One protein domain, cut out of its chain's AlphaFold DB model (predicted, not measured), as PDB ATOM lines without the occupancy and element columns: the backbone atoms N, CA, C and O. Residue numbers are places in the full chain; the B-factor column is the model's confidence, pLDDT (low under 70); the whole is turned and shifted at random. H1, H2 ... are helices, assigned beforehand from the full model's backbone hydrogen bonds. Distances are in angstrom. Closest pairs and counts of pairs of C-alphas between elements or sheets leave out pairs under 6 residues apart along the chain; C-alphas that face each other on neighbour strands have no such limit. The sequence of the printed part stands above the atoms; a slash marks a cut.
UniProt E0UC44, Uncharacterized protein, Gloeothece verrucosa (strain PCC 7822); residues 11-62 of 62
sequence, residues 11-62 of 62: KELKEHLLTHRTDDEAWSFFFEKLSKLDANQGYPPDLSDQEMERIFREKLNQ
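This is residues 11 to 62 of the 62 residues of an uncharacterized protein of Gloeothece verrucosa (strain PCC 7822) (UniProt E0UC44). A hairpin of two helices, H2 and the shorter H1, sits at one end of an open, bow-like chain, and a lone helix, H3, sits at the other end, with a long link of residues 36 to 48 strung between them and nothing filling the gap. The printed part has 52 residues with three named helices, H1, H2 and H3 along the chain, and no named strand; the class is all helix. It is only just extended, close to loose, with a radius of gyration of the C-alphas of 15.3 A, and it is elongated, spanning 40 by 24 by 15 A.

H2 has residues 24 to 35 and is 16.6 A long from first to last C-alpha, beginning at C-alpha 24 (128.114, 114.871, 189.061). H1 has residues 11 to 19, 13.2 A long, beginning at C-alpha 11 (111.380, 117.280, 192.499). H3 has residues 49 to 60, 16.5 A long, ending at C-alpha 60 (97.616, 110.042, 181.984).

H2 touches H1 with residues 26 to 30 alone; the closest C-alphas are those of Leu 13 and Phe 30, 6.8 A apart. The two form a helical hairpin and run opposite ways at a shallow tilt of 34 degrees, only just short of steep. H3 touches no helix and is apart from both H1 and H2. In H2 and H3 every O i to N i+4 pair is within hydrogen-bond range; in H1 4 of 5 are.

The two C-alphas farthest apart, those of Glu 25 and Gln 50, are 40.3 A apart. The printed part has no cut and ends at Gln 62, the chain's last residue. The link from H1 to H2 is tight, with 4 residues; that from H2 to H3 is long, with 13. Residues 34 to 42 and 45 to 50 are among those that stand free. The mean pLDDT of the printed part is 89.0, and residues 39 to 40 and residue 62 are under 70.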
ATOM      1  N   LYS A  11     111.903 116.472 193.608       90.75
ATOM      2  CA  LYS A  11     111.380 117.280 192.499       90.75
ATOM      3  C   LYS A  11     112.354 118.403 192.143       90.75
ATOM      4  O   LYS A  11     112.749 118.491 190.988       90.75
ATOM      5  N   GLU A  12     112.783 119.178 193.134       93.88
ATOM      6  CA  GLU A  12     113.735 120.282 192.947       93.88
ATOM      7  C   GLU A  12     115.073 119.777 192.401       93.88
ATOM      8  O   GLU A  12     115.606 120.331 191.442       93.88
ATOM      9  N   LEU A  13     115.574 118.657 192.934       94.12
ATOM     10  CA  LEU A  13     116.817 118.055 192.458       94.12
ATOM     11  C   LEU A  13     116.705 117.597 190.990       94.12
ATOM     12  O   LEU A  13     117.632 117.776 190.203       94.12
ATOM     13  N   LYS A  14     115.544 117.059 190.585       93.50
ATOM     14  CA  LYS A  14     115.274 116.684 189.189       93.50
ATOM     15  C   LYS A  14     115.223 117.911 188.273       93.50
ATOM     16  O   LYS A  14     115.774 117.863 187.177       93.50
ATOM     17  N   GLU A  15     114.579 118.993 188.701       95.06
ATOM     18  CA  GLU A  15     114.521 120.255 187.948       95.06
ATOM     19  C   GLU A  15     115.918 120.875 187.771       95.06
ATOM     20  O   GLU A  15     116.267 121.302 186.667       95.06
ATOM     21  N   HIS A  16     116.757 120.830 188.812       94.81
ATOM     22  CA  HIS A  16     118.159 121.256 188.744       94.81
ATOM     23  C   HIS A  16     118.954 120.443 187.714       94.81
ATOM     24  O   HIS A  16     119.580 121.014 186.819       94.81
ATOM     25  N   LEU A  17     118.861 119.112 187.769       95.94
ATOM     26  CA  LEU A  17     119.566 118.206 186.854       95.94
ATOM     27  C   LEU A  17     119.169 118.382 185.380       95.94
ATOM     28  O   LEU A  17     119.994 118.165 184.491       95.94
ATOM     29  N   LEU A  18     117.932 118.805 185.091       95.62
ATOM     30  CA  LEU A  18     117.501 119.072 183.712       95.62
ATOM     31  C   LEU A  18     118.302 120.202 183.055       95.62
ATOM     32  O   LEU A  18     118.516 120.160 181.839       95.62
ATOM     33  N   THR A  19     118.750 121.174 183.850       95.19
ATOM     34  CA  THR A  19     119.518 122.344 183.398       95.19
ATOM     35  C   THR A  19     121.025 122.207 183.649       95.19
ATOM     36  O   THR A  19     121.808 122.827 182.935       95.19
ATOM     37  N   HIS A  20     121.441 121.328 184.568       95.12
ATOM     38  CA  HIS A  20     122.837 121.100 184.960       95.12
ATOM     39  C   HIS A  20     123.229 119.629 184.777       95.12
ATOM     40  O   HIS A  20     123.582 118.922 185.717       95.12
ATOM     41  N   ARG A  21     123.151 119.142 183.534       93.50
ATOM     42  CA  ARG A  21     123.290 117.707 183.225       93.50
ATOM     43  C   ARG A  21     124.651 117.095 183.572       93.50
ATOM     44  O   ARG A  21     124.727 115.877 183.673       93.50
ATOM     45  N   THR A  22     125.695 117.906 183.724       96.25
ATOM     46  CA  THR A  22     127.069 117.477 184.050       96.25
ATOM     47  C   THR A  22     127.443 117.739 185.513       96.25
ATOM     48  O   THR A  22     128.622 117.751 185.851       96.25
ATOM     49  N   ASP A  23     126.468 118.039 186.374       95.38
ATOM     50  CA  ASP A  23     126.686 118.213 187.810       95.38
ATOM     51  C   ASP A  23     126.712 116.841 188.501       95.38
ATOM     52  O   ASP A  23     125.687 116.322 188.952       95.38
ATOM     53  N   ASP A  24     127.894 116.221 188.520       96.38
ATOM     54  CA  ASP A  24     128.114 114.871 189.061       96.38
ATOM     55  C   ASP A  24     127.718 114.747 190.541       96.38
ATOM     56  O   ASP A  24     127.289 113.687 191.008       96.38
ATOM     57  N   GLU A  25     127.826 115.842 191.291       95.31
ATOM     58  CA  GLU A  25     127.439 115.876 192.694       95.31
ATOM     59  C   GLU A  25     125.919 115.844 192.850       95.31
ATOM     60  O   GLU A  25     125.398 115.008 193.590       95.31
ATOM     61  N   ALA A  26     125.192 116.681 192.103       95.12
ATOM     62  CA  ALA A  26     123.731 116.639 192.088       95.12
ATOM     63  C   ALA A  26     123.206 115.256 191.660       95.12
ATOM     64  O   ALA A  26     122.233 114.755 192.235       95.12
ATOM     65  N   TRP A  27     123.869 114.601 190.699       95.56
ATOM     66  CA  TRP A  27     123.549 113.227 190.301       95.56
ATOM     67  C   TRP A  27     123.769 112.228 191.435       95.56
ATOM     68  O   TRP A  27     122.904 111.384 191.680       95.56
ATOM     69  N   SER A  28     124.885 112.343 192.154       95.38
ATOM     70  CA  SER A  28     125.203 111.472 193.291       95.38
ATOM     71  C   SER A  28     124.123 111.552 194.377       95.38
ATOM     72  O   SER A  28     123.591 110.523 194.796       95.38
ATOM     73  N   PHE A  29     123.698 112.766 194.747       94.94
ATOM     74  CA  PHE A  29     122.595 112.974 195.693       94.94
ATOM     75  C   PHE A  29     121.255 112.435 195.177       94.94
ATOM     76  O   PHE A  29     120.452 111.904 195.949       94.94
ATOM     77  N   PHE A  30     120.991 112.548 193.872       93.56
ATOM     78  CA  PHE A  30     119.760 112.031 193.278       93.56
ATOM     79  C   PHE A  30     119.686 110.504 193.364       93.56
ATOM     80  O   PHE A  30     118.648 109.969 193.766       93.56
ATOM     81  N   PHE A  31     120.784 109.803 193.066       91.00
ATOM     82  CA  PHE A  31     120.859 108.347 193.206       91.00
ATOM     83  C   PHE A  31     120.782 107.892 194.665       91.00
ATOM     84  O   PHE A  31     120.084 106.921 194.962       91.00
ATOM     85  N   GLU A  32     121.412 108.615 195.591       91.69
ATOM     86  CA  GLU A  32     121.295 108.315 197.017       91.69
ATOM     87  C   GLU A  32     119.836 108.435 197.488       91.69
ATOM     88  O   GLU A  32     119.300 107.505 198.094       91.69
ATOM     89  N   LYS A  33     119.145 109.531 197.146       88.38
ATOM     90  CA  LYS A  33     117.720 109.711 197.480       88.38
ATOM     91  C   LYS A  33     116.828 108.650 196.822       88.38
ATOM     92  O   LYS A  33     115.853 108.237 197.442       88.38
ATOM     93  N   LEU A  34     117.152 108.188 195.609       85.31
ATOM     94  CA  LEU A  34     116.458 107.071 194.950       85.31
ATOM     95  C   LEU A  34     116.634 105.749 195.707       85.31
ATOM     96  O   LEU A  34     115.653 105.042 195.906       85.31
ATOM     97  N   SER A  35     117.851 105.431 196.158       83.50
ATOM     98  CA  SER A  35     118.141 104.188 196.895       83.50
ATOM     99  C   SER A  35     117.447 104.098 198.259       83.50
ATOM    100  O   SER A  35     117.245 103.003 198.775       83.50
ATOM    101  N   LYS A  36     117.063 105.245 198.829       84.69
ATOM    102  CA  LYS A  36     116.323 105.348 200.096       84.69
ATOM    103  C   LYS A  36     114.809 105.209 199.928       84.69
ATOM    104  O   LYS A  36     114.091 105.241 200.927       84.69
ATOM    105  N   LEU A  37     114.304 105.112 198.696       79.62
ATOM    106  CA  LEU A  37     112.887 104.853 198.469       79.62
ATOM    107  C   LEU A  37     112.553 103.436 198.924       79.62
ATOM    108  O   LEU A  37     113.320 102.502 198.696       79.62
ATOM    109  N   ASP A  38     111.391 103.289 199.554       77.50
ATOM    110  CA  ASP A  38     110.847 101.976 199.878       77.50
ATOM    111  C   ASP A  38     110.757 101.155 198.585       77.50
ATOM    112  O   ASP A  38     110.148 101.588 197.604       77.50
ATOM    113  N   ALA A  39     111.382  99.977 198.582       66.88
ATOM    114  CA  ALA A  39     111.375  99.062 197.444       66.88
ATOM    115  C   ALA A  39     109.946  98.663 197.027       66.88
ATOM    116  O   ALA A  39     109.729  98.263 195.885       66.88
ATOM    117  N   ASN A  40     108.966  98.834 197.920       67.62
ATOM    118  CA  ASN A  40     107.549  98.607 197.657       67.62
ATOM    119  C   ASN A  40     106.826  99.811 197.015       67.62
ATOM    120  O   ASN A  40     105.630  99.721 196.755       67.62
ATOM    121  N   GLN A  41     107.502 100.933 196.722       70.31
ATOM    122  CA  GLN A  41     106.906 102.084 196.012       70.31
ATOM    123  C   GLN A  41     106.742 101.886 194.491       70.31
ATOM    124  O   GLN A  41     106.467 102.842 193.760       70.31
ATOM    125  N   GLY A  42     106.901 100.660 194.000       75.75
ATOM    126  CA  GLY A  42     106.688 100.289 192.606       75.75
ATOM    127  C   GLY A  42     105.371  99.560 192.373       75.75
ATOM    128  O   GLY A  42     104.636  99.216 193.297       75.75
ATOM    129  N   TYR A  43     105.098  99.293 191.102       84.56
ATOM    130  CA  TYR A  43     104.107  98.296 190.728       84.56
ATOM    131  C   TYR A  43     104.762  96.905 190.693       84.56
ATOM    132  O   TYR A  43     105.953  96.822 190.371       84.56
ATOM    133  N   PRO A  44     104.026  95.825 191.013       83.50
ATOM    134  CA  PRO A  44     104.550  94.465 190.933       83.50
ATOM    135  C   PRO A  44     105.077  94.131 189.526       83.50
ATOM    136  O   PRO A  44     104.537  94.630 188.535       83.50
ATOM    137  N   PRO A  45     106.124  93.298 189.403       82.56
ATOM    138  CA  PRO A  45     106.658  92.906 188.099       82.56
ATOM    139  C   PRO A  45     105.741  91.935 187.338       82.56
ATOM    140  O   PRO A  45     105.918  91.748 186.139       82.56
ATOM    141  N   ASP A  46     104.785  91.310 188.023       90.50
ATOM    142  CA  ASP A  46     103.868  90.278 187.534       90.50
ATOM    143  C   ASP A  46     102.460  90.808 187.213       90.50
ATOM    144  O   ASP A  46     101.502  90.039 187.150       90.50
ATOM    145  N   LEU A  47     102.326  92.117 186.978       93.31
ATOM    146  CA  LEU A  47     101.066  92.706 186.529       93.31
ATOM    147  C   LEU A  47     100.598  92.106 185.202       93.31
ATOM    148  O   LEU A  47     101.369  91.979 184.249       93.31
ATOM    149  N   SER A  48      99.297  91.837 185.110       96.38
ATOM    150  CA  SER A  48      98.654  91.533 183.834       96.38
ATOM    151  C   SER A  48      98.568  92.770 182.932       96.38
ATOM    152  O   SER A  48      98.548  93.911 183.403       96.38
ATOM    153  N   ASP A  49      98.420  92.545 181.623       95.31
ATOM    154  CA  ASP A  49      98.251  93.620 180.635       95.31
ATOM    155  C   ASP A  49      97.083  94.560 180.990       95.31
ATOM    156  O   ASP A  49      97.187  95.778 180.848       95.31
ATOM    157  N   GLN A  50      95.982  94.009 181.518       95.88
ATOM    158  CA  GLN A  50      94.801  94.782 181.919       95.88
ATOM    159  C   GLN A  50      95.080  95.695 183.117       95.88
ATOM    160  O   GLN A  50      94.638  96.847 183.147       95.88
ATOM    161  N   GLU A  51      95.811  95.199 184.116       94.69
ATOM    162  CA  GLU A  51      96.178  95.997 185.284       94.69
ATOM    163  C   GLU A  51      97.165  97.098 184.906       94.69
ATOM    164  O   GLU A  51      97.014  98.238 185.353       94.69
ATOM    165  N   MET A  52      98.124  96.780 184.035       93.69
ATOM    166  CA  MET A  52      99.077  97.745 183.503       93.69
ATOM    167  C   MET A  52      98.370  98.850 182.705       93.69
ATOM    168  O   MET A  52      98.630 100.037 182.920       93.69
ATOM    169  N   GLU A  53      97.418  98.491 181.840       94.69
ATOM    170  CA  GLU A  53      96.628  99.458 181.076       94.69
ATOM    171  C   GLU A  53      95.797 100.373 181.987       94.69
ATOM    172  O   GLU A  53      95.769 101.591 181.782       94.69
ATOM    173  N   ARG A  54      95.164  99.820 183.031       93.88
ATOM    174  CA  ARG A  54      94.435 100.611 184.033       93.88
ATOM    175  C   ARG A  54      95.349 101.642 184.697       93.88
ATOM    176  O   ARG A  54      95.000 102.821 184.747       93.88
ATOM    177  N   ILE A  55      96.526 101.212 185.152       92.81
ATOM    178  CA  ILE A  55      97.525 102.081 185.789       92.81
ATOM    179  C   ILE A  55      97.940 103.224 184.855       92.81
ATOM    180  O   ILE A  55      97.968 104.384 185.272       92.81
ATOM    181  N   PHE A  56      98.236 102.929 183.587       91.88
ATOM    182  CA  PHE A  56      98.621 103.966 182.628       91.88
ATOM    183  C   PHE A  56      97.505 104.986 182.397       91.88
ATOM    184  O   PHE A  56      97.768 106.191 182.388       91.88
ATOM    185  N   ARG A  57      96.257 104.527 182.256       93.62
ATOM    186  CA  ARG A  57      95.096 105.409 182.073       93.62
ATOM    187  C   ARG A  57      94.856 106.308 183.283       93.62
ATOM    188  O   ARG A  57      94.546 107.483 183.105       93.62
ATOM    189  N   GLU A  58      95.019 105.792 184.499       91.69
ATOM    190  CA  GLU A  58      94.914 106.590 185.729       91.69
ATOM    191  C   GLU A  58      95.991 107.683 185.789       91.69
ATOM    192  O   GLU A  58      95.700 108.803 186.199       91.69
ATOM    193  N   LYS A  59      97.219 107.390 185.345       87.25
ATOM    194  CA  LYS A  59      98.340 108.344 185.364       87.25
ATOM    195  C   LYS A  59      98.283 109.407 184.270       87.25
ATOM    196  O   LYS A  59      98.759 110.509 184.501       87.25
ATOM    197  N   LEU A  60      97.739 109.089 183.097       85.50
ATOM    198  CA  LEU A  60      97.616 110.042 181.984       85.50
ATOM    199  C   LEU A  60      96.502 111.078 182.192       85.50
ATOM    200  O   LEU A  60      96.545 112.137 181.576       85.50
ATOM    201  N   ASN A  61      95.511 110.769 183.030       71.44
ATOM    202  CA  ASN A  61      94.371 111.644 183.319       71.44
ATOM    203  C   ASN A  61      94.542 112.469 184.617       71.44
ATOM    204  O   ASN A  61      93.572 113.075 185.074       71.44
ATOM    205  N   GLN A  62      95.737 112.458 185.221       56.97
ATOM    206  CA  GLN A  62      96.135 113.257 186.393       56.97
ATOM    207  C   GLN A  62      97.019 114.428 185.972       56.97
ATOM    208  O   GLN A  62      96.906 115.491 186.621       56.97
TER     209      GLN A  62